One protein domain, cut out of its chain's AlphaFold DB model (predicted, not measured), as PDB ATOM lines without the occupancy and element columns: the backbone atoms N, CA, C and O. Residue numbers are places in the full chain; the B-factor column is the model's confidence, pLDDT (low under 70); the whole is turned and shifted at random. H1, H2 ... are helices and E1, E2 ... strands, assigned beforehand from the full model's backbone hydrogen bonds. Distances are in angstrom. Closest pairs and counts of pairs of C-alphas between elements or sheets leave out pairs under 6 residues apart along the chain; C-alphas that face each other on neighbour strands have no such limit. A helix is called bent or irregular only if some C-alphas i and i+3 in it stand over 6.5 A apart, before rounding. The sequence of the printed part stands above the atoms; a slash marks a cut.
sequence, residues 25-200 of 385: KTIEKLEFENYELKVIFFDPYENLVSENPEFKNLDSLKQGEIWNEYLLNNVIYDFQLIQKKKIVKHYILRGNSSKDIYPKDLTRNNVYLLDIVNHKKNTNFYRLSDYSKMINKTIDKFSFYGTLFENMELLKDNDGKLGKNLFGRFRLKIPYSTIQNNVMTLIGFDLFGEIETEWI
ATOM      1  N   LYS A  25     100.588 132.868 118.566       93.50
ATOM      2  CA  LYS A  25     101.893 132.217 118.438       93.50
ATOM      3  C   LYS A  25     102.541 132.570 117.111       93.50
ATOM      4  O   LYS A  25     101.869 132.713 116.095       93.50
ATOM      5  N   THR A  26     103.865 132.706 117.126       95.06
ATOM      6  CA  THR A  26     104.636 132.741 115.879       95.06
ATOM      7  C   THR A  26     104.719 131.315 115.359       95.06
ATOM      8  O   THR A  26     105.249 130.456 116.061       95.06
ATOM      9  N   ILE A  27     104.170 131.060 114.176       94.25
ATOM     10  CA  ILE A  27     104.151 129.713 113.586       94.25
ATOM     11  C   ILE A  27     105.205 129.531 112.502       94.25
ATOM     12  O   ILE A  27     105.543 128.403 112.172       94.25
ATOM     13  N   GLU A  28     105.728 130.633 111.967       93.94
ATOM     14  CA  GLU A  28     106.694 130.595 110.884       93.94
ATOM     15  C   GLU A  28     107.552 131.864 110.854       93.94
ATOM     16  O   GLU A  28     107.101 132.961 111.212       93.94
ATOM     17  N   LYS A  29     108.796 131.681 110.407       94.75
ATOM     18  CA  LYS A  29     109.692 132.735 109.946       94.75
ATOM     19  C   LYS A  29     110.342 132.282 108.644       94.75
ATOM     20  O   LYS A  29     110.947 131.213 108.622       94.75
ATOM     21  N   LEU A  30     110.216 133.086 107.598       93.44
ATOM     22  CA  LEU A  30     110.811 132.839 106.287       93.44
ATOM     23  C   LEU A  30     111.712 134.003 105.909       93.44
ATOM     24  O   LEU A  30     111.365 135.154 106.155       93.44
ATOM     25  N   GLU A  31     112.824 133.712 105.254       93.25
ATOM     26  CA  GLU A  31     113.687 134.723 104.650       93.25
ATOM     27  C   GLU A  31     113.597 134.607 103.127       93.25
ATOM     28  O   GLU A  31     113.624 133.504 102.580       93.25
ATOM     29  N   PHE A  32     113.464 135.742 102.444       91.31
ATOM     30  CA  PHE A  32     113.497 135.816 100.985       91.31
ATOM     31  C   PHE A  32     114.003 137.193 100.554       91.31
ATOM     32  O   PHE A  32     113.557 138.225 101.058       91.31
ATOM     33  N   GLU A  33     114.940 137.221  99.606       88.31
ATOM     34  CA  GLU A  33     115.615 138.453  99.180       88.31
ATOM     35  C   GLU A  33     116.189 139.238 100.379       88.31
ATOM     36  O   GLU A  33     116.978 138.713 101.163       88.31
ATOM     37  N   ASN A  34     115.794 140.504 100.546       92.62
ATOM     38  CA  ASN A  34     116.152 141.352 101.683       92.62
ATOM     39  C   ASN A  34     115.013 141.496 102.713       92.62
ATOM     40  O   ASN A  34     115.026 142.446 103.512       92.62
ATOM     41  N   TYR A  35     114.043 140.577 102.680       95.62
ATOM     42  CA  TYR A  35     112.882 140.538 103.556       95.62
ATOM     43  C   TYR A  35     112.880 139.298 104.460       95.62
ATOM     44  O   TYR A  35     113.347 138.220 104.099       95.62
ATOM     45  N   GLU A  36     112.290 139.461 105.639       97.00
ATOM     46  CA  GLU A  36     111.866 138.371 106.519       97.00
ATOM     47  C   GLU A  36     110.336 138.436 106.629       97.00
ATOM     48  O   GLU A  36     109.766 139.512 106.819       97.00
ATOM     49  N   LEU A  37     109.652 137.300 106.511       97.38
ATOM     50  CA  LEU A  37     108.235 137.169 106.825       97.38
ATOM     51  C   LEU A  37     108.085 136.437 108.147       97.38
ATOM     52  O   LEU A  37     108.458 135.270 108.260       97.38
ATOM     53  N   LYS A  38     107.494 137.100 109.134       97.75
ATOM     54  CA  LYS A  38     107.118 136.475 110.401       97.75
ATOM     55  C   LYS A  38     105.608 136.297 110.442       97.75
ATOM     56  O   LYS A  38     104.877 137.273 110.305       97.75
ATOM     57  N   VAL A  39     105.139 135.077 110.684       97.62
ATOM     58  CA  VAL A  39     103.702 134.772 110.672       97.62
ATOM     59  C   VAL A  39     103.194 134.555 112.087       97.62
ATOM     60  O   VAL A  39     103.624 133.636 112.793       97.62
ATOM     61  N   ILE A  40     102.272 135.419 112.501       97.38
ATOM     62  CA  ILE A  40     101.550 135.317 113.765       97.38
ATOM     63  C   ILE A  40     100.197 134.671 113.494       97.38
ATOM     64  O   ILE A  40      99.427 135.160 112.672       97.38
ATOM     65  N   PHE A  41      99.905 133.585 114.199       97.00
ATOM     66  CA  PHE A  41      98.596 132.948 114.197       97.00
ATOM     67  C   PHE A  41      97.857 133.279 115.488       97.00
ATOM     68  O   PHE A  41      98.394 133.094 116.587       97.00
ATOM     69  N   PHE A  42      96.622 133.740 115.341       96.12
ATOM     70  CA  PHE A  42      95.708 134.039 116.430       96.12
ATOM     71  C   PHE A  42      94.687 132.920 116.514       96.12
ATOM     72  O   PHE A  42      93.768 132.868 115.704       96.12
ATOM     73  N   ASP A  43      94.869 132.004 117.467       95.06
ATOM     74  CA  ASP A  43      94.042 130.803 117.547       95.06
ATOM     75  C   ASP A  43      92.572 131.174 117.806       95.06
ATOM     76  O   ASP A  43      92.249 131.645 118.904       95.06
ATOM     77  N   PRO A  44      91.661 130.969 116.835       94.19
ATOM     78  CA  PRO A  44      90.278 131.394 116.998       94.19
ATOM     79  C   PRO A  44      89.567 130.672 118.140       94.19
ATOM     80  O   PRO A  44      88.752 131.275 118.827       94.19
ATOM     81  N   TYR A  45      89.888 129.398 118.380       93.94
ATOM     82  CA  TYR A  45      89.252 128.626 119.443       93.94
ATOM     83  C   TYR A  45      89.729 129.065 120.815       93.94
ATOM     84  O   TYR A  45      88.911 129.267 121.714       93.94
ATOM     85  N   GLU A  46      91.037 129.233 120.993       94.38
ATOM     86  CA  GLU A  46      91.528 129.628 122.304       94.38
ATOM     87  C   GLU A  46      91.114 131.051 122.690       94.38
ATOM     88  O   GLU A  46      90.807 131.284 123.862       94.38
ATOM     89  N   ASN A  47      91.099 131.981 121.731       94.25
ATOM     90  CA  ASN A  47      90.629 133.344 121.971       94.25
ATOM     91  C   ASN A  47      89.115 133.363 122.237       94.25
ATOM     92  O   ASN A  47      88.706 133.929 123.245       94.25
ATOM     93  N   LEU A  48      88.302 132.637 121.454       93.88
ATOM     94  CA  LEU A  48      86.858 132.532 121.697       93.88
ATOM     95  C   LEU A  48      86.537 131.984 123.093       93.88
ATOM     96  O   LEU A  48      85.692 132.530 123.791       93.88
ATOM     97  N   VAL A  49      87.216 130.919 123.527       92.81
ATOM     98  CA  VAL A  49      87.019 130.345 124.871       92.81
ATOM     99  C   VAL A  49      87.469 131.314 125.968       92.81
ATOM    100  O   VAL A  49      86.899 131.308 127.055       92.81
ATOM    101  N   SER A  50      88.500 132.122 125.712       90.88
ATOM    102  CA  SER A  50      88.962 133.127 126.672       90.88
ATOM    103  C   SER A  50      87.977 134.289 126.805       90.88
ATOM    104  O   SER A  50      87.776 134.778 127.912       90.88
ATOM    105  N   GLU A  51      87.390 134.738 125.695       91.00
ATOM    106  CA  GLU A  51      86.426 135.847 125.652       91.00
ATOM    107  C   GLU A  51      85.025 135.417 126.098       91.00
ATOM    108  O   GLU A  51      84.292 136.200 126.698       91.00
ATOM    109  N   ASN A  52      84.667 134.158 125.843       91.44
ATOM    110  CA  ASN A  52      83.395 133.558 126.215       91.44
ATOM    111  C   ASN A  52      83.619 132.196 126.906       91.44
ATOM    112  O   ASN A  52      83.508 131.143 126.268       91.44
ATOM    113  N   PRO A  53      83.915 132.183 128.223       90.69
ATOM    114  CA  PRO A  53      84.168 130.948 128.969       90.69
ATOM    115  C   PRO A  53      82.997 129.956 128.966       90.69
ATOM    116  O   PRO A  53      83.215 128.746 129.056       90.69
ATOM    117  N   GLU A  54      81.761 130.446 128.829       92.12
ATOM    118  CA  GLU A  54      80.554 129.613 128.779       92.12
ATOM    119  C   GLU A  54      80.395 128.870 127.452       92.12
ATOM    120  O   GLU A  54      79.653 127.891 127.398       92.12
ATOM    121  N   PHE A  55      81.134 129.257 126.403       93.25
ATOM    122  CA  PHE A  55      81.065 128.652 125.069       93.25
ATOM    123  C   PHE A  55      81.100 127.118 125.105       93.25
ATOM    124  O   PHE A  55      80.341 126.451 124.403       93.25
ATOM    125  N   LYS A  56      81.945 126.538 125.964       90.00
ATOM    126  CA  LYS A  56      82.101 125.080 126.091       90.00
ATOM    127  C   LYS A  56      80.869 124.365 126.653       90.00
ATOM    128  O   LYS A  56      80.716 123.176 126.394       90.00
ATOM    129  N   ASN A  57      80.017 125.076 127.387       92.56
ATOM    130  CA  ASN A  57      78.841 124.524 128.061       92.56
ATOM    131  C   ASN A  57      77.558 124.670 127.230       92.56
ATOM    132  O   ASN A  57      76.520 124.131 127.610       92.56
ATOM    133  N   LEU A  58      77.618 125.406 126.120       93.62
ATOM    134  CA  LEU A  58      76.493 125.586 125.213       93.62
ATOM    135  C   LEU A  58      76.213 124.310 124.413       93.62
ATOM    136  O   LEU A  58      77.100 123.485 124.182       93.62
ATOM    137  N   ASP A  59      74.978 124.174 123.936       94.06
ATOM    138  CA  ASP A  59      74.633 123.118 122.995       94.06
ATOM    139  C   ASP A  59      75.375 123.298 121.658       94.06
ATOM    140  O   ASP A  59      75.835 124.381 121.287       94.06
ATOM    141  N   SER A  60      75.483 122.206 120.903       90.06
ATOM    142  CA  SER A  60      76.267 122.171 119.667       90.06
ATOM    143  C   SER A  60      75.808 123.165 118.597       90.06
ATOM    144  O   SER A  60      76.656 123.659 117.853       90.06
ATOM    145  N   LEU A  61      74.506 123.461 118.497       88.56
ATOM    146  CA  LEU A  61      74.000 124.412 117.502       88.56
ATOM    147  C   LEU A  61      74.424 125.827 117.878       88.56
ATOM    148  O   LEU A  61      75.010 126.528 117.050       88.56
ATOM    149  N   LYS A  62      74.243 126.205 119.149       92.38
ATOM    150  CA  LYS A  62      74.655 127.520 119.642       92.38
ATOM    151  C   LYS A  62      76.169 127.722 119.571       92.38
ATOM    152  O   LYS A  62      76.627 128.787 119.156       92.38
ATOM    153  N   GLN A  63      76.957 126.690 119.879       93.25
ATOM    154  CA  GLN A  63      78.405 126.710 119.640       93.25
ATOM    155  C   GLN A  63      78.727 126.946 118.160       93.25
ATOM    156  O   GLN A  63      79.658 127.673 117.820       93.25
ATOM    157  N   GLY A  64      77.951 126.334 117.265       90.56
ATOM    158  CA  GLY A  64      78.120 126.456 115.827       90.56
ATOM    159  C   GLY A  64      77.911 127.881 115.321       90.56
ATOM    160  O   GLY A  64      78.693 128.316 114.469       90.56
ATOM    161  N   GLU A  65      76.891 128.570 115.832       90.06
ATOM    162  CA  GLU A  65      76.572 129.973 115.533       90.06
ATOM    163  C   GLU A  65      77.674 130.912 116.025       90.06
ATOM    164  O   GLU A  65      78.270 131.625 115.221       90.06
ATOM    165  N   ILE A  66      78.012 130.834 117.317       93.25
ATOM    166  CA  ILE A  66      79.024 131.700 117.941       93.25
ATOM    167  C   ILE A  66      80.392 131.501 117.283       93.25
ATOM    168  O   ILE A  66      81.109 132.463 117.034       93.25
ATOM    169  N   TRP A  67      80.752 130.260 116.945       93.12
ATOM    170  CA  TRP A  67      81.983 129.976 116.209       93.12
ATOM    171  C   TRP A  67      82.027 130.675 114.847       93.12
ATOM    172  O   TRP A  67      83.048 131.244 114.468       93.12
ATOM    173  N   ASN A  68      80.932 130.599 114.087       90.25
ATOM    174  CA  ASN A  68      80.865 131.217 112.768       90.25
ATOM    175  C   ASN A  68      80.963 132.738 112.867       90.25
ATOM    176  O   ASN A  68      81.749 133.343 112.143       90.25
ATOM    177  N   GLU A  69      80.199 133.332 113.781       91.56
ATOM    178  CA  GLU A  69      80.237 134.765 114.048       91.56
ATOM    179  C   GLU A  69      81.645 135.209 114.455       91.56
ATOM    180  O   GLU A  69      82.167 136.185 113.916       91.56
ATOM    181  N   TYR A  70      82.305 134.451 115.333       93.75
ATOM    182  CA  TYR A  70      83.673 134.735 115.737       93.75
ATOM    183  C   TYR A  70      84.623 134.737 114.534       93.75
ATOM    184  O   TYR A  70      85.372 135.696 114.346       93.75
ATOM    185  N   LEU A  71      84.580 133.707 113.682       92.56
ATOM    186  CA  LEU A  71      85.444 133.636 112.499       92.56
ATOM    187  C   LEU A  71      85.225 134.799 111.531       92.56
ATOM    188  O   LEU A  71      86.199 135.301 110.981       92.56
ATOM    189  N   LEU A  72      83.974 135.219 111.322       91.38
ATOM    190  CA  LEU A  72      83.618 136.288 110.383       91.38
ATOM    191  C   LEU A  72      84.045 137.682 110.861       91.38
ATOM    192  O   LEU A  72      84.198 138.581 110.037       91.38
ATOM    193  N   ASN A  73      84.270 137.860 112.164       92.31
ATOM    194  CA  ASN A  73      84.554 139.164 112.764       92.31
ATOM    195  C   ASN A  73      85.994 139.334 113.268       92.31
ATOM    196  O   ASN A  73      86.361 140.436 113.674       92.31
ATOM    197  N   ASN A  74      86.821 138.286 113.236       95.06
ATOM    198  CA  ASN A  74      88.152 138.310 113.845       95.06
ATOM    199  C   ASN A  74      89.296 138.115 112.847       95.06
ATOM    200  O   ASN A  74      89.155 137.503 111.783       95.06
ATOM    201  N   VAL A  75      90.462 138.635 113.233       96.25
ATOM    202  CA  VAL A  75      91.742 138.382 112.570       96.25
ATOM    203  C   VAL A  75      92.240 136.984 112.944       96.25
ATOM    204  O   VAL A  75      92.184 136.580 114.104       96.25
ATOM    205  N   ILE A  76      92.742 136.255 111.950       95.56
ATOM    206  CA  ILE A  76      93.222 134.873 112.077       95.56
ATOM    207  C   ILE A  76      94.748 134.807 111.941       95.56
ATOM    208  O   ILE A  76      95.411 134.151 112.744       95.56
ATOM    209  N   TYR A  77      95.317 135.506 110.954       96.75
ATOM    210  CA  TYR A  77      96.766 135.582 110.748       96.75
ATOM    211  C   TYR A  77      97.223 137.022 110.529       96.75
ATOM    212  O   TYR A  77      96.536 137.806 109.879       96.75
ATOM    213  N   ASP A  78      98.426 137.326 111.005       97.62
ATOM    214  CA  ASP A  78      99.183 138.528 110.657       97.62
ATOM    215  C   ASP A  78     100.543 138.110 110.085       97.62
ATOM    216  O   ASP A  78     101.406 137.579 110.792       97.62
ATOM    217  N   PHE A  79     100.711 138.325 108.781       98.06
ATOM    218  CA  PHE A  79     101.960 138.115 108.065       98.06
ATOM    219  C   PHE A  79     102.759 139.423 108.092       98.06
ATOM    220  O   PHE A  79     102.474 140.376 107.361       98.06
ATOM    221  N   GLN A  80     103.764 139.470 108.962       98.12
ATOM    222  CA  GLN A  80     104.575 140.652 109.228       98.12
ATOM    223  C   GLN A  80     105.777 140.668 108.294       98.12
ATOM    224  O   GLN A  80     106.714 139.884 108.462       98.12
ATOM    225  N   LEU A  81     105.761 141.579 107.321       97.88
ATOM    226  CA  LEU A  81     106.885 141.785 106.417       97.88
ATOM    227  C   LEU A  81     107.915 142.691 107.085       97.88
ATOM    228  O   LEU A  81     107.636 143.846 107.423       97.88
ATOM    229  N   ILE A  82     109.117 142.163 107.253       97.44
ATOM    230  CA  ILE A  82     110.240 142.803 107.918       97.44
ATOM    231  C   ILE A  82     111.303 143.111 106.871       97.44
ATOM    232  O   ILE A  82     111.706 142.248 106.101       97.44
ATOM    233  N   GLN A  83     111.796 144.345 106.868       96.56
ATOM    234  CA  GLN A  83     112.926 144.767 106.048       96.56
ATOM    235  C   GLN A  83     113.920 145.507 106.938       96.56
ATOM    236  O   GLN A  83     113.532 146.363 107.737       96.56
ATOM    237  N   LYS A  84     115.215 145.183 106.833       93.19
ATOM    238  CA  LYS A  84     116.273 145.806 107.660       93.19
ATOM    239  C   LYS A  84     115.923 145.810 109.164       93.19
ATOM    240  O   LYS A  84     116.097 146.819 109.849       93.19
ATOM    241  N   LYS A  85     115.417 144.677 109.672       91.50
ATOM    242  CA  LYS A  85     115.012 144.456 111.079       91.50
ATOM    243  C   LYS A  85     113.829 145.306 111.574       91.50
ATOM    244  O   LYS A  85     113.623 145.416 112.782       91.50
ATOM    245  N   LYS A  86     113.049 145.920 110.681       95.62
ATOM    246  CA  LYS A  86     111.822 146.654 111.031       95.62
ATOM    247  C   LYS A  86     110.636 146.075 110.280       95.62
ATOM    248  O   LYS A  86     110.749 145.818 109.088       95.62
ATOM    249  N   ILE A  87     109.504 145.922 110.962       96.75
ATOM    250  CA  ILE A  87     108.242 145.605 110.289       96.75
ATOM    251  C   ILE A  87     107.865 146.819 109.438       96.75
ATOM    252  O   ILE A  87     107.799 147.941 109.947       96.75
ATOM    253  N   VAL A  88     107.663 146.601 108.143       96.38
ATOM    254  CA  VAL A  88     107.291 147.650 107.184       96.38
ATOM    255  C   VAL A  88     105.821 147.560 106.791       96.38
ATOM    256  O   VAL A  88     105.188 148.583 106.532       96.38
ATOM    257  N   LYS A  89     105.256 146.351 106.785       97.12
ATOM    258  CA  LYS A  89     103.899 146.090 106.308       97.12
ATOM    259  C   LYS A  89     103.323 144.844 106.977       97.12
ATOM    260  O   LYS A  89     104.070 143.943 107.357       97.12
ATOM    261  N   HIS A  90     102.006 144.817 107.095       98.31
ATOM    262  CA  HIS A  90     101.218 143.685 107.561       98.31
ATOM    263  C   HIS A  90     100.301 143.215 106.434       98.31
ATOM    264  O   HIS A  90      99.683 144.045 105.758       98.31
ATOM    265  N   TYR A  91     100.195 141.901 106.264       97.75
ATOM    266  CA  TYR A  91      99.155 141.269 105.458       97.75
ATOM    267  C   TYR A  91      98.270 140.471 106.416       97.75
ATOM    268  O   TYR A  91      98.696 139.459 106.972       97.75
ATOM    269  N   ILE A  92      97.071 140.982 106.684       97.62
ATOM    270  CA  ILE A  92      96.220 140.539 107.794       97.62
ATOM    271  C   ILE A  92      95.051 139.739 107.241       97.62
ATOM    272  O   ILE A  92      94.180 140.290 106.566       97.62
ATOM    273  N   LEU A  93      95.028 138.438 107.524       95.75
ATOM    274  CA  LEU A  93      93.938 137.556 107.130       95.75
ATOM    275  C   LEU A  93      92.854 137.582 108.205       95.75
ATOM    276  O   LEU A  93      93.107 137.190 109.346       95.75
ATOM    277  N   ARG A  94      91.639 137.988 107.841       94.25
ATOM    278  CA  ARG A  94      90.493 138.072 108.755       94.25
ATOM    279  C   ARG A  94      89.208 137.571 108.121       94.25
ATOM    280  O   ARG A  94      89.128 137.426 106.904       94.25
ATOM    281  N   GLY A  95      88.189 137.356 108.940       91.56
ATOM    282  CA  GLY A  95      86.833 137.123 108.464       91.56
ATOM    283  C   GLY A  95      86.202 138.317 107.740       91.56
ATOM    284  O   GLY A  95      86.612 139.476 107.885       91.56
ATOM    285  N   ASN A  96      85.168 138.008 106.964       88.25
ATOM    286  CA  ASN A  96      84.306 138.956 106.282       88.25
ATOM    287  C   ASN A  96      82.912 138.978 106.919       88.25
ATOM    288  O   ASN A  96      82.060 138.168 106.563       88.25
ATOM    289  N   SER A  97      82.646 139.951 107.788       85.31
ATOM    290  CA  SER A  97      81.360 140.097 108.486       85.31
ATOM    291  C   SER A  97      80.154 140.343 107.570       85.31
ATOM    292  O   SER A  97      79.018 140.178 108.001       85.31
ATOM    293  N   SER A  98      80.376 140.700 106.299       78.69
ATOM    294  CA  SER A  98      79.306 140.824 105.293       78.69
ATOM    295  C   SER A  98      78.853 139.486 104.695       78.69
ATOM    296  O   SER A  98      77.914 139.452 103.897       78.69
ATOM    297  N   LYS A  99      79.545 138.391 105.022       79.81
ATOM    298  CA  LYS A  99      79.255 137.047 104.523       79.81
ATOM    299  C   LYS A  99      78.628 136.200 105.615       79.81
ATOM    300  O   LYS A  99      78.754 136.490 106.798       79.81
ATOM    301  N   ASP A 100      78.001 135.118 105.186       74.69
ATOM    302  CA  ASP A 100      77.507 134.077 106.072       74.69
ATOM    303  C   ASP A 100      78.252 132.767 105.779       74.69
ATOM    304  O   ASP A 100      78.704 132.521 104.659       74.69
ATOM    305  N   ILE A 101      78.391 131.921 106.796       74.75
ATOM    306  CA  ILE A 101      78.944 130.573 106.677       74.75
ATOM    307  C   ILE A 101      77.752 129.614 106.676       74.75
ATOM    308  O   ILE A 101      77.416 129.001 107.700       74.75
ATOM    309  N   TYR A 102      77.109 129.501 105.509       61.38
ATOM    310  CA  TYR A 102      75.918 128.672 105.341       61.38
ATOM    311  C   TYR A 102      76.250 127.170 105.426       61.38
ATOM    312  O   TYR A 102      77.265 126.727 104.883       61.38
ATOM    313  N   PRO A 103      75.400 126.337 106.061       52.28
ATOM    314  CA  PRO A 103      75.654 124.900 106.214       52.28
ATOM    315  C   PRO A 103      75.658 124.084 104.912       52.28
ATOM    316  O   PRO A 103      76.227 122.996 104.897       52.28
ATOM    317  N   LYS A 104      74.993 124.565 103.851       51.25
ATOM    318  CA  LYS A 104      74.791 123.818 102.594       51.25
ATOM    319  C   LYS A 104      75.748 124.215 101.463       51.25
ATOM    320  O   LYS A 104      75.992 123.391 100.590       51.25
ATOM    321  N   ASP A 105      76.364 125.394 101.540       45.38
ATOM    322  CA  ASP A 105      77.230 125.942 100.492       45.38
ATOM    323  C   ASP A 105      78.702 125.926 100.932       45.38
ATOM    324  O   ASP A 105      79.350 126.949 101.119       45.38
ATOM    325  N   LEU A 106      79.263 124.727 101.118       48.75
ATOM    326  CA  LEU A 106      80.706 124.546 101.360       48.75
ATOM    327  C   LEU A 106      81.563 124.787 100.097       48.75
ATOM    328  O   LEU A 106      82.788 124.661 100.135       48.75
ATOM    329  N   THR A 107      80.945 125.140  98.969       42.97
ATOM    330  CA  THR A 107      81.619 125.460  97.710       42.97
ATOM    331  C   THR A 107      82.017 126.941  97.670       42.97
ATOM    332  O   THR A 107      81.187 127.799  97.406       42.97
ATOM    333  N   ARG A 108      83.313 127.224  97.875       51.59
ATOM    334  CA  ARG A 108      83.994 128.528  97.683       51.59
ATOM    335  C   ARG A 108      83.488 129.643  98.598       51.59
ATOM    336  O   ARG A 108      82.942 130.646  98.154       51.59
ATOM    337  N   ASN A 109      83.742 129.495  99.893       54.97
ATOM    338  CA  ASN A 109      83.453 130.548 100.859       54.97
ATOM    339  C   ASN A 109      84.522 131.649 100.793       54.97
ATOM    340  O   ASN A 109      85.550 131.564 101.459       54.97
ATOM    341  N   ASN A 110      84.245 132.720 100.042       68.38
ATOM    342  CA  ASN A 110      84.968 134.003 100.111       68.38
ATOM    343  C   ASN A 110      84.628 134.740 101.422       68.38
ATOM    344  O   ASN A 110      84.199 135.896 101.420       68.38
ATOM    345  N   VAL A 111      84.727 134.030 102.549       83.06
ATOM    346  CA  VAL A 111      84.391 134.511 103.898       83.06
ATOM    347  C   VAL A 111      85.603 135.104 104.605       83.06
ATOM    348  O   VAL A 111      85.468 135.574 105.729       83.06
ATOM    349  N   TYR A 112      86.767 135.091 103.959       89.25
ATOM    350  CA  TYR A 112      87.986 135.698 104.464       89.25
ATOM    351  C   TYR A 112      88.456 136.800 103.523       89.25
ATOM    352  O   TYR A 112      88.245 136.745 102.313       89.25
ATOM    353  N   LEU A 113      89.086 137.802 104.115       91.88
ATOM    354  CA  LEU A 113      89.676 138.953 103.456       91.88
ATOM    355  C   LEU A 113      91.132 139.060 103.887       91.88
ATOM    356  O   LEU A 113      91.478 138.694 105.014       91.88
ATOM    357  N   LEU A 114      91.966 139.591 103.002       95.06
ATOM    358  CA  LEU A 114      93.356 139.901 103.310       95.06
ATOM    359  C   LEU A 114      93.562 141.413 103.204       95.06
ATOM    360  O   LEU A 114      93.521 141.975 102.110       95.06
ATOM    361  N   ASP A 115      93.758 142.075 104.340       95.94
ATOM    362  CA  ASP A 115      94.049 143.507 104.384       95.94
ATOM    363  C   ASP A 115      95.559 143.740 104.257       95.94
ATOM    364  O   ASP A 115      96.359 143.121 104.958       95.94
ATOM    365  N   ILE A 116      95.955 144.676 103.397       96.19
ATOM    366  CA  ILE A 116      97.334 145.138 103.244       96.19
ATOM    367  C   ILE A 116      97.474 146.467 103.975       96.19
ATOM    368  O   ILE A 116      96.846 147.463 103.602       96.19
ATOM    369  N   VAL A 117      98.309 146.498 105.011       96.81
ATOM    370  CA  VAL A 117      98.378 147.620 105.955       96.81
ATOM    371  C   VAL A 117      99.826 148.046 106.155       96.81
ATOM    372  O   VAL A 117     100.692 147.233 106.473       96.81
ATOM    373  N   ASN A 118     100.112 149.339 106.004       94.06
ATOM    374  CA  ASN A 118     101.443 149.859 106.322       94.06
ATOM    375  C   ASN A 118     101.670 149.833 107.837       94.06
ATOM    376  O   ASN A 118     100.785 150.192 108.616       94.06
ATOM    377  N   HIS A 119     102.870 149.437 108.264       95.06
ATOM    378  CA  HIS A 119     103.170 149.344 109.687       95.06
ATOM    379  C   HIS A 119     103.143 150.720 110.367       95.06
ATOM    380  O   HIS A 119     103.712 151.698 109.876       95.06
ATOM    381  N   LYS A 120     102.546 150.772 111.561       94.69
ATOM    382  CA  LYS A 120     102.616 151.914 112.474       94.69
ATOM    383  C   LYS A 120     102.828 151.410 113.892       94.69
ATOM    384  O   LYS A 120     102.056 150.595 114.400       94.69
ATOM    385  N   LYS A 121     103.861 151.942 114.544       90.81
ATOM    386  CA  LYS A 121     104.209 151.607 115.927       90.81
ATOM    387  C   LYS A 121     103.013 151.839 116.864       90.81
ATOM    388  O   LYS A 121     102.272 152.801 116.679       90.81
ATOM    389  N   ASN A 122     102.875 150.988 117.880       89.56
ATOM    390  CA  ASN A 122     101.810 151.024 118.898       89.56
ATOM    391  C   ASN A 122     100.382 150.794 118.360       89.56
ATOM    392  O   ASN A 122      99.420 151.162 119.028       89.56
ATOM    393  N   THR A 123     100.235 150.188 117.180       92.44
ATOM    394  CA  THR A 123      98.927 149.782 116.639       92.44
ATOM    395  C   THR A 123      98.664 148.319 116.977       92.44
ATOM    396  O   THR A 123      99.567 147.489 116.855       92.44
ATOM    397  N   ASN A 124      97.438 147.994 117.389       92.44
ATOM    398  CA  ASN A 124      97.017 146.614 117.594       92.44
ATOM    399  C   ASN A 124      96.416 146.050 116.297       92.44
ATOM    400  O   ASN A 124      95.262 146.309 115.968       92.44
ATOM    401  N   PHE A 125      97.198 145.257 115.569       93.81
ATOM    402  CA  PHE A 125      96.788 144.683 114.280       93.81
ATOM    403  C   PHE A 125      95.841 143.479 114.390       93.81
ATOM    404  O   PHE A 125      95.427 142.935 113.373       93.81
ATOM    405  N   TYR A 126      95.448 143.078 115.600       92.50
ATOM    406  CA  TYR A 126      94.373 142.106 115.788       92.50
ATOM    407  C   TYR A 126      92.979 142.743 115.776       92.50
ATOM    408  O   TYR A 126      92.004 142.108 115.380       92.50
ATOM    409  N   ARG A 127      92.862 144.008 116.197       90.81
ATOM    410  CA  ARG A 127      91.574 144.699 116.307       90.81
ATOM    411  C   ARG A 127      91.334 145.557 115.077       90.81
ATOM    412  O   ARG A 127      91.988 146.580 114.899       90.81
ATOM    413  N   LEU A 128      90.351 145.180 114.261       89.81
ATOM    414  CA  LEU A 128      90.007 145.909 113.034       89.81
ATOM    415  C   LEU A 128      89.751 147.407 113.280       89.81
ATOM    416  O   LEU A 128      90.178 148.244 112.487       89.81
ATOM    417  N   SER A 129      89.123 147.770 114.401       90.56
ATOM    418  CA  SER A 129      88.910 149.169 114.800       90.56
ATOM    419  C   SER A 129      90.200 149.987 114.865       90.56
ATOM    420  O   SER A 129      90.192 151.175 114.541       90.56
ATOM    421  N   ASP A 130      91.306 149.350 115.247       92.00
ATOM    422  CA  ASP A 130      92.563 150.015 115.570       92.00
ATOM    423  C   ASP A 130      93.411 150.251 114.311       92.00
ATOM    424  O   ASP A 130      94.191 151.204 114.272       92.00
ATOM    425  N   TYR A 131      93.234 149.432 113.263       94.19
ATOM    426  CA  TYR A 131      94.007 149.528 112.018       94.19
ATOM    427  C   TYR A 131      93.183 149.831 110.756       94.19
ATOM    428  O   TYR A 131      93.775 150.137 109.724       94.19
ATOM    429  N   SER A 132      91.847 149.798 110.804       90.56
ATOM    430  CA  SER A 132      90.968 149.951 109.623       90.56
ATOM    431  C   SER A 132      91.294 151.167 108.752       90.56
ATOM    432  O   SER A 132      91.388 151.061 107.534       90.56
ATOM    433  N   LYS A 133      91.567 152.321 109.371       87.19
ATOM    434  CA  LYS A 133      91.922 153.571 108.671       87.19
ATOM    435  C   LYS A 133      93.297 153.548 107.989       87.19
ATOM    436  O   LYS A 133      93.651 154.500 107.302       87.19
ATOM    437  N   MET A 134      94.098 152.514 108.233       90.88
ATOM    438  CA  MET A 134      95.442 152.337 107.682       90.88
ATOM    439  C   MET A 134      95.486 151.295 106.559       90.88
ATOM    440  O   MET A 134      96.554 151.075 105.979       90.88
ATOM    441  N   ILE A 135      94.357 150.638 106.275       91.19
ATOM    442  CA  ILE A 135      94.245 149.667 105.191       91.19
ATOM    443  C   ILE A 135      94.499 150.389 103.867       91.19
ATOM    444  O   ILE A 135      93.821 151.355 103.527       91.19
ATOM    445  N   ASN A 136      95.497 149.915 103.125       88.56
ATOM    446  CA  ASN A 136      95.797 150.390 101.778       88.56
ATOM    447  C   ASN A 136      94.899 149.683 100.755       88.56
ATOM    448  O   ASN A 136      94.283 150.321  99.906       88.56
ATOM    449  N   LYS A 137      94.813 148.354 100.856       89.50
ATOM    450  CA  LYS A 137      93.986 147.501  99.995       89.50
ATOM    451  C   LYS A 137      93.389 146.379 100.834       89.50
ATOM    452  O   LYS A 137      94.064 145.867 101.724       89.50
ATOM    453  N   THR A 138      92.181 145.953 100.502       91.25
ATOM    454  CA  THR A 138      91.596 144.699 100.992       91.25
ATOM    455  C   THR A 138      91.443 143.771  99.801       91.25
ATOM    456  O   THR A 138      91.003 144.222  98.753       91.25
ATOM    457  N   ILE A 139      91.812 142.504  99.933       90.12
ATOM    458  CA  ILE A 139      91.683 141.487  98.883       90.12
ATOM    459  C   ILE A 139      90.508 140.572  99.227       90.12
ATOM    460  O   ILE A 139      90.471 140.025 100.332       90.12
ATOM    461  N   ASP A 140      89.564 140.400  98.296       83.50
ATOM    462  CA  ASP A 140      88.323 139.628  98.488       83.50
ATOM    463  C   ASP A 140      88.186 138.383  97.599       83.50
ATOM    464  O   ASP A 140      87.318 137.543  97.845       83.50
ATOM    465  N   LYS A 141      89.090 138.198  96.628       77.00
ATOM    466  CA  LYS A 141      89.249 136.938  95.877       77.00
ATOM    467  C   LYS A 141      90.201 135.942  96.548       77.00
ATOM    468  O   LYS A 141      90.640 134.969  95.933       77.00
ATOM    469  N   PHE A 142      90.504 136.145  97.826       73.25
ATOM    470  CA  PHE A 142      91.394 135.280  98.592       73.25
ATOM    471  C   PHE A 142      90.645 134.029  99.083       73.25
ATOM    472  O   PHE A 142      90.162 133.955 100.210       73.25
ATOM    473  N   SER A 143      90.480 133.059  98.183       66.06
ATOM    474  CA  SER A 143      89.532 131.955  98.365       66.06
ATOM    475  C   SER A 143      90.246 130.686  98.828       66.06
ATOM    476  O   SER A 143      91.032 130.098  98.088       66.06
ATOM    477  N   PHE A 144      89.934 130.216 100.031       77.38
ATOM    478  CA  PHE A 144      90.281 128.874 100.498       77.38
ATOM    479  C   PHE A 144      89.080 128.255 101.213       77.38
ATOM    480  O   PHE A 144      88.166 128.949 101.654       77.38
ATOM    481  N   TYR A 145      89.049 126.926 101.284       77.56
ATOM    482  CA  TYR A 145      87.874 126.190 101.740       77.56
ATOM    483  C   TYR A 145      88.068 125.694 103.163       77.56
ATOM    484  O   TYR A 145      89.006 124.952 103.443       77.56
ATOM    485  N   GLY A 146      87.138 126.054 104.042       84.44
ATOM    486  CA  GLY A 146      87.047 125.503 105.387       84.44
ATOM    487  C   GLY A 146      86.895 126.557 106.470       84.44
ATOM    488  O   GLY A 146      86.804 127.760 106.221       84.44
ATOM    489  N   THR A 147      86.812 126.073 107.704       88.19
ATOM    490  CA  THR A 147      86.594 126.917 108.888       88.19
ATOM    491  C   THR A 147      87.444 126.479 110.071       88.19
ATOM    492  O   THR A 147      87.183 126.905 111.188       88.19
ATOM    493  N   LEU A 148      88.394 125.567 109.870       90.25
ATOM    494  CA  LEU A 148      89.338 125.140 110.895       90.25
ATOM    495  C   LEU A 148      90.742 125.360 110.355       90.25
ATOM    496  O   LEU A 148      91.050 124.904 109.261       90.25
ATOM    497  N   PHE A 149      91.590 126.047 111.101       91.75
ATOM    498  CA  PHE A 149      92.942 126.374 110.668       91.75
ATOM    499  C   PHE A 149      93.923 125.364 111.252       91.75
ATOM    500  O   PHE A 149      93.820 125.010 112.422       91.75
ATOM    501  N   GLU A 150      94.863 124.880 110.442       89.06
ATOM    502  CA  GLU A 150      95.760 123.780 110.810       89.06
ATOM    503  C   GLU A 150      96.486 123.963 112.143       89.06
ATOM    504  O   GLU A 150      96.626 123.005 112.899       89.06
ATOM    505  N   ASN A 151      96.890 125.187 112.466       89.00
ATOM    506  CA  ASN A 151      97.635 125.474 113.685       89.00
ATOM    507  C   ASN A 151      96.750 125.595 114.941       89.00
ATOM    508  O   ASN A 151      97.283 125.945 115.995       89.00
ATOM    509  N   MET A 152      95.440 125.340 114.858       91.25
ATOM    510  CA  MET A 152      94.527 125.408 116.002       91.25
ATOM    511  C   MET A 152      94.828 124.354 117.066       91.25
ATOM    512  O   MET A 152      95.007 123.174 116.767       91.25
ATOM    513  N   GLU A 153      94.731 124.756 118.326       86.81
ATOM    514  CA  GLU A 153      94.814 123.888 119.498       86.81
ATOM    515  C   GLU A 153      93.790 122.746 119.441       86.81
ATOM    516  O   GLU A 153      94.105 121.590 119.711       86.81
ATOM    517  N   LEU A 154      92.566 123.051 118.994       87.06
ATOM    518  CA  LEU A 154      91.457 122.097 118.867       87.06
ATOM    519  C   LEU A 154      91.737 120.942 117.877       87.06
ATOM    520  O   LEU A 154      91.000 119.943 117.851       87.06
ATOM    521  N   LEU A 155      92.780 121.087 117.053       87.62
ATOM    522  CA  LEU A 155      93.191 120.137 116.024       87.62
ATOM    523  C   LEU A 155      94.474 119.364 116.338       87.62
ATOM    524  O   LEU A 155      94.852 118.551 115.500       87.62
ATOM    525  N   LYS A 156      95.102 119.543 117.508       82.31
ATOM    526  CA  LYS A 156      96.355 118.840 117.857       82.31
ATOM    527  C   LYS A 156      96.299 117.321 117.666       82.31
ATOM    528  O   LYS A 156      97.267 116.737 117.205       82.31
ATOM    529  N   ASP A 157      95.151 116.704 117.940       81.38
ATOM    530  CA  ASP A 157      94.959 115.251 117.802       81.38
ATOM    531  C   ASP A 157      94.302 114.848 116.463       81.38
ATOM    532  O   ASP A 157      93.749 113.754 116.323       81.38
ATOM    533  N   ASN A 158      94.260 115.758 115.483       80.56
ATOM    534  CA  ASN A 158      93.545 115.587 114.213       80.56
ATOM    535  C   ASN A 158      94.486 115.507 113.000       80.56
ATOM    536  O   ASN A 158      94.096 115.871 111.886       80.56
ATOM    537  N   ASP A 159      95.713 115.038 113.214       75.94
ATOM    538  CA  ASP A 159      96.720 114.908 112.165       75.94
ATOM    539  C   ASP A 159      96.271 113.973 111.035       75.94
ATOM    540  O   ASP A 159      95.596 112.962 111.241       75.94
ATOM    541  N   GLY A 160      96.604 114.361 109.801       73.19
ATOM    542  CA  GLY A 160      96.251 113.631 108.579       73.19
ATOM    543  C   GLY A 160      94.764 113.640 108.199       73.19
ATOM    544  O   GLY A 160      94.410 113.116 107.144       73.19
ATOM    545  N   LYS A 161      93.874 114.239 109.005       83.19
ATOM    546  CA  LYS A 161      92.432 114.286 108.722       83.19
ATOM    547  C   LYS A 161      92.024 115.571 108.005       83.19
ATOM    548  O   LYS A 161      92.452 116.673 108.342       83.19
ATOM    549  N   LEU A 162      91.112 115.414 107.048       81.38
ATOM    550  CA  LEU A 162      90.596 116.484 106.186       81.38
ATOM    551  C   LEU A 162      89.658 117.466 106.925       81.38
ATOM    552  O   LEU A 162      89.424 118.588 106.481       81.38
ATOM    553  N   GLY A 163      89.125 117.054 108.074       83.94
ATOM    554  CA  GLY A 163      88.212 117.848 108.889       83.94
ATOM    555  C   GLY A 163      87.892 117.170 110.216       83.94
ATOM    556  O   GLY A 163      88.485 116.143 110.561       83.94
ATOM    557  N   LYS A 164      86.962 117.751 110.972       87.06
ATOM    558  CA  LYS A 164      86.488 117.226 112.260       87.06
ATOM    559  C   LYS A 164      85.012 117.571 112.445       87.06
ATOM    560  O   LYS A 164      84.580 118.660 112.066       87.06
ATOM    561  N   ASN A 165      84.242 116.654 113.033       85.25
ATOM    562  CA  ASN A 165      82.895 116.972 113.506       85.25
ATOM    563  C   ASN A 165      83.014 117.848 114.755       85.25
ATOM    564  O   ASN A 165      83.513 117.397 115.785       85.25
ATOM    565  N   LEU A 166      82.597 119.105 114.637       86.50
ATOM    566  CA  LEU A 166      82.655 120.107 115.692       86.50
ATOM    567  C   LEU A 166      81.398 120.967 115.642       86.50
ATOM    568  O   LEU A 166      81.014 121.459 114.577       86.50
ATOM    569  N   PHE A 167      80.798 121.185 116.812       88.06
ATOM    570  CA  PHE A 167      79.635 122.060 116.969       88.06
ATOM    571  C   PHE A 167      78.468 121.620 116.065       88.06
ATOM    572  O   PHE A 167      77.943 122.391 115.263       88.06
ATOM    573  N   GLY A 168      78.148 120.321 116.116       79.50
ATOM    574  CA  GLY A 168      77.015 119.729 115.399       79.50
ATOM    575  C   GLY A 168      77.203 119.512 113.892       79.50
ATOM    576  O   GLY A 168      76.252 119.108 113.231       79.50
ATOM    577  N   ARG A 169      78.397 119.756 113.325       82.69
ATOM    578  CA  ARG A 169      78.647 119.593 111.879       82.69
ATOM    579  C   ARG A 169      80.080 119.210 111.535       82.69
ATOM    580  O   ARG A 169      81.010 119.482 112.292       82.69
ATOM    581  N   PHE A 170      80.260 118.647 110.343       85.38
ATOM    582  CA  PHE A 170      81.583 118.420 109.773       85.38
ATOM    583  C   PHE A 170      82.183 119.741 109.289       85.38
ATOM    584  O   PHE A 170      81.561 120.475 108.519       85.38
ATOM    585  N   ARG A 171      83.395 120.056 109.746       86.44
ATOM    586  CA  ARG A 171      84.122 121.267 109.363       86.44
ATOM    587  C   ARG A 171      85.460 120.896 108.743       86.44
ATOM    588  O   ARG A 171      86.198 120.081 109.297       86.44
ATOM    589  N   LEU A 172      85.762 121.513 107.605       87.62
ATOM    590  CA  LEU A 172      86.993 121.279 106.853       87.62
ATOM    591  C   LEU A 172      88.173 122.031 107.468       87.62
ATOM    592  O   LEU A 172      88.041 123.196 107.866       87.62
ATOM    593  N   LYS A 173      89.318 121.346 107.504       88.50
ATOM    594  CA  LYS A 173      90.623 121.921 107.827       88.50
ATOM    595  C   LYS A 173      91.155 122.664 106.598       88.50
ATOM    596  O   LYS A 173      91.140 122.124 105.498       88.50
ATOM    597  N   ILE A 174      91.646 123.877 106.810       89.38
ATOM    598  CA  ILE A 174      92.397 124.668 105.843       89.38
ATOM    599  C   ILE A 174      93.884 124.378 106.090       89.38
ATOM    600  O   ILE A 174      94.378 124.699 107.179       89.38
ATOM    601  N   PRO A 175      94.597 123.765 105.129       89.44
ATOM    602  CA  PRO A 175      96.039 123.572 105.231       89.44
ATOM    603  C   PRO A 175      96.762 124.917 105.286       89.44
ATOM    604  O   PRO A 175      96.463 125.817 104.494       89.44
ATOM    605  N   TYR A 176      97.738 125.052 106.185       91.88
ATOM    606  CA  TYR A 176      98.504 126.294 106.305       91.88
ATOM    607  C   TYR A 176      99.254 126.617 105.007       91.88
ATOM    608  O   TYR A 176      99.249 127.764 104.570       91.88
ATOM    609  N   SER A 177      99.794 125.600 104.329       90.62
ATOM    610  CA  SER A 177     100.498 125.753 103.051       90.62
ATOM    611  C   SER A 177      99.646 126.411 101.959       90.62
ATOM    612  O   SER A 177     100.161 127.184 101.157       90.62
ATOM    613  N   THR A 178      98.330 126.166 101.932       90.06
ATOM    614  CA  THR A 178      97.423 126.825 100.980       90.06
ATOM    615  C   THR A 178      97.316 128.321 101.258       90.06
ATOM    616  O   THR A 178      97.385 129.127 100.331       90.06
ATOM    617  N   ILE A 179      97.175 128.703 102.530       92.06
ATOM    618  CA  ILE A 179      97.124 130.112 102.941       92.06
ATOM    619  C   ILE A 179      98.466 130.772 102.627       92.06
ATOM    620  O   ILE A 179      98.504 131.799 101.958       92.06
ATOM    621  N   GLN A 180      99.555 130.145 103.065       92.50
ATOM    622  CA  GLN A 180     100.920 130.610 102.879       92.50
ATOM    623  C   GLN A 180     101.236 130.877 101.405       92.50
ATOM    624  O   GLN A 180     101.646 131.985 101.076       92.50
ATOM    625  N   ASN A 181     101.004 129.905 100.517       90.75
ATOM    626  CA  ASN A 181     101.289 130.053  99.088       90.75
ATOM    627  C   ASN A 181     100.517 131.230  98.486       90.75
ATOM    628  O   ASN A 181     101.110 132.081  97.827       90.75
ATOM    629  N   ASN A 182      99.216 131.322  98.772       90.00
ATOM    630  CA  ASN A 182      98.386 132.399  98.246       90.00
ATOM    631  C   ASN A 182      98.841 133.775  98.771       90.00
ATOM    632  O   ASN A 182      98.896 134.734  97.998       90.00
ATOM    633  N   VAL A 183      99.184 133.886 100.063       93.31
ATOM    634  CA  VAL A 183      99.670 135.150 100.644       93.31
ATOM    635  C   VAL A 183     101.025 135.509 100.038       93.31
ATOM    636  O   VAL A 183     101.205 136.646  99.622       93.31
ATOM    637  N   MET A 184     101.954 134.557  99.926       92.62
ATOM    638  CA  MET A 184     103.278 134.784  99.337       92.62
ATOM    639  C   MET A 184     103.199 135.259  97.885       92.62
ATOM    640  O   MET A 184     103.890 136.210  97.522       92.62
ATOM    641  N   THR A 185     102.323 134.666  97.068       91.31
ATOM    642  CA  THR A 185     102.067 135.142  95.701       91.31
ATOM    643  C   THR A 185     101.598 136.597  95.701       91.31
ATOM    644  O   THR A 185     102.122 137.414  94.945       91.31
ATOM    645  N   LEU A 186     100.662 136.952  96.587       92.06
ATOM    646  CA  LEU A 186     100.161 138.320  96.679       92.06
ATOM    647  C   LEU A 186     101.222 139.309  97.187       92.06
ATOM    648  O   LEU A 186     101.307 140.422  96.674       92.06
ATOM    649  N   ILE A 187     102.051 138.910  98.156       93.94
ATOM    650  CA  ILE A 187     103.205 139.698  98.612       93.94
ATOM    651  C   ILE A 187     104.136 139.976  97.428       93.94
ATOM    652  O   ILE A 187     104.571 141.111  97.251       93.94
ATOM    653  N   GLY A 188     104.403 138.968  96.592       91.69
ATOM    654  CA  GLY A 188     105.184 139.129  95.368       91.69
ATOM    655  C   GLY A 188     104.595 140.188  94.434       91.69
ATOM    656  O   GLY A 188     105.310 141.103  94.022       91.69
ATOM    657  N   PHE A 189     103.287 140.125  94.160       90.44
ATOM    658  CA  PHE A 189     102.605 141.136  93.345       90.44
ATOM    659  C   PHE A 189     102.630 142.531  93.978       90.44
ATOM    660  O   PHE A 189     102.871 143.504  93.273       90.44
ATOM    661  N   ASP A 190     102.423 142.654  95.290       91.88
ATOM    662  CA  ASP A 190     102.420 143.956  95.968       91.88
ATOM    663  C   ASP A 190     103.815 144.598  96.057       91.88
ATOM    664  O   ASP A 190     103.919 145.823  96.131       91.88
ATOM    665  N   LEU A 191     104.884 143.792  96.080       91.31
ATOM    666  CA  LEU A 191     106.267 144.274  96.169       91.31
ATOM    667  C   LEU A 191     106.914 144.535  94.808       91.31
ATOM    668  O   LEU A 191     107.683 145.488  94.687       91.31
ATOM    669  N   PHE A 192     106.647 143.687  93.813       89.12
ATOM    670  CA  PHE A 192     107.417 143.652  92.565       89.12
ATOM    671  C   PHE A 192     106.570 143.827  91.299       89.12
ATOM    672  O   PHE A 192     107.130 143.911  90.208       89.12
ATOM    673  N   GLY A 193     105.243 143.887  91.418       85.81
ATOM    674  CA  GLY A 193     104.330 144.022  90.286       85.81
ATOM    675  C   GLY A 193     103.122 144.895  90.613       85.81
ATOM    676  O   GLY A 193     103.224 145.898  91.318       85.81
ATOM    677  N   GLU A 194     101.964 144.506  90.082       82.88
ATOM    678  CA  GLU A 194     100.677 145.121  90.389       82.88
ATOM    679  C   GLU A 194      99.683 144.027  90.789       82.88
ATOM    680  O   GLU A 194      99.612 142.975  90.159       82.88
ATOM    681  N   ILE A 195      98.915 144.270  91.853       81.56
ATOM    682  CA  ILE A 195      97.801 143.391  92.214       81.56
ATOM    683  C   ILE A 195      96.662 143.676  91.243       81.56
ATOM    684  O   ILE A 195      96.212 144.820  91.146       81.56
ATOM    685  N   GLU A 196      96.165 142.637  90.573       75.44
ATOM    686  CA  GLU A 196      95.029 142.765  89.669       75.44
ATOM    687  C   GLU A 196      93.833 143.408  90.382       75.44
ATOM    688  O   GLU A 196      93.386 142.962  91.441       75.44
ATOM    689  N   THR A 197      93.292 144.464  89.777       68.94
ATOM    690  CA  THR A 197      92.138 145.222  90.300       68.94
ATOM    691  C   THR A 197      90.949 144.334  90.646       68.94
ATOM    692  O   THR A 197      90.235 144.604  91.607       68.94
ATOM    693  N   GLU A 198      90.764 143.239  89.914       70.12
ATOM    694  CA  GLU A 198      89.694 142.281  90.162       70.12
ATOM    695  C   GLU A 198      89.807 141.520  91.495       70.12
ATOM    696  O   GLU A 198      88.780 141.056  91.992       70.12
ATOM    697  N   TRP A 199      90.999 141.430  92.099       76.75
ATOM    698  CA  TRP A 199      91.226 140.771  93.393       76.75
ATOM    699  C   TRP A 199      90.943 141.679  94.596       76.75
ATOM    700  O   TRP A 199      90.770 141.184  95.711       76.75
ATOM    701  N   ILE A 200      90.948 142.996  94.390       80.50
ATOM    702  CA  ILE A 200      90.790 144.008  95.442       80.50
ATOM    703  C   ILE A 200      89.301 144.140  95.782       80.50
ATOM    704  O   ILE A 200      88.482 144.125  94.887       80.50
TER     705      ILE A 200
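This is residues 25 to 200 of the 385 residues of an uncharacterized protein of Psychroflexus sp. YR1-1 (UniProt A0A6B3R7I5). A strongly twisted sheet of six strands has the long helix H5 running slantwise over one face and the short helix H4 on the other. Past the strand ends at one end of the sheet, H1, H2, H3 and a small hairpin of two strands, E7 and E8, make a second group, with H3 reaching from it to graze the sheet. The printed part has 176 residues, with five named helices and eight named strands in the order E1 E2 H1 H2 H3 E3 E4 E5 H4 E6 E7 E8 H5. The large sheet has the order E1 E2 E3 E4 E5 E6, all antiparallel, and the class is mixed, helices and strands. The whole is compact, with a radius of gyration of the C-alphas of 16.4 A and spans of 49 by 33 by 32 A.

E1, residues 25 to 32, is an edge strand and forms a hairpin with E2, residues 35 to 42, antiparallel at 162 degrees; N 27 and O 39 are 3.0 A apart, within hydrogen-bond range. H1, residues 44 to 51, is not on the six-stranded sheet. H2, residues 53 to 57, only just touches H1, only at the corner by their link, with 3 pairs of C-alphas within 8 A; the closest are those of Val 49 and Phe 55, 6.2 A apart. H3, residues 60 to 73, touches H1 with residues 67 to 71 alone, about perpendicular at 80 degrees; their closest C-alphas are those of Pro 44 and Leu 71, 7.0 A apart. E3, residues 75 to 83, is the antiparallel neighbour of E2, with N 38 and O 80 3.0 A apart. E4, residues 86 to 95, forms a hairpin with E3, with N 79 and O 91 2.9 A apart, and another with E5, residues 112 to 118, with N 92 and O 115 2.8 A apart. E3, E4 and E5 are a meander, each strand the antiparallel neighbour of the one before. H3 only grazes this sheet, with its residues 68 to 73. H4, residues 128 to 134, is on the sheet at a height of 8.4 A, and its closest C-alphas to E5 are those of Met 134 and Val 117, 5.8 A apart. E6, residues 135 to 139, is the other edge strand, antiparallel to E5 at 153 degrees, with N 116 and O 137 2.8 A apart. E7, residues 163 to 166, and E8, residues 169 to 174, are a hairpin, with N 164 and O 171 3.0 A apart; the closest C-alphas of H3 and E7 are those of Ser 60 and Leu 166, 7.8 A apart. H5, residues 176 to 192, is on the opposite face of the large sheet from H4, at a height of 9.0 A over E3 and E4, slantwise at 51 degrees to E4 on the local plane. Every O i to N i+4 pair is within hydrogen-bond range in H1, H3 and H5; in H2 it is 0 of 1, with 1 of 2 O i to N i+3 pairs, and in H4 1 of 3, with 2 of 4.

E1 begins at C-alpha 25, (101.893, 132.217, 118.438), and is 21.3 A long; E2 is 22.4 A, E3 23.1 A, E4 26.9 A and E5 19.6 A. H3 is 20.1 A long, beginning at C-alpha 60, (76.267, 122.171, 119.667). H5 is 23.9 A long and ends at C-alpha 192, (107.417, 143.652, 92.565). H2 is irregular, but only just, with C-alphas 53 and 56 6.9 A apart; H4 is irregular, with C-alphas 130 and 133 7.8 A apart.

The two C-alphas farthest apart are those of Asn 34 and Asp 59, 50.1 A. The printed part has no cut. The long links are E4 to E5, residues 96 to 111, and E6 to E7, residues 140 to 162, of which 148 to 149 pair, parallel, with residues 173 to 174 of E8. The mean pLDDT of the printed part is 88.0; residues 102 to 110, 143 and 197 are under 70.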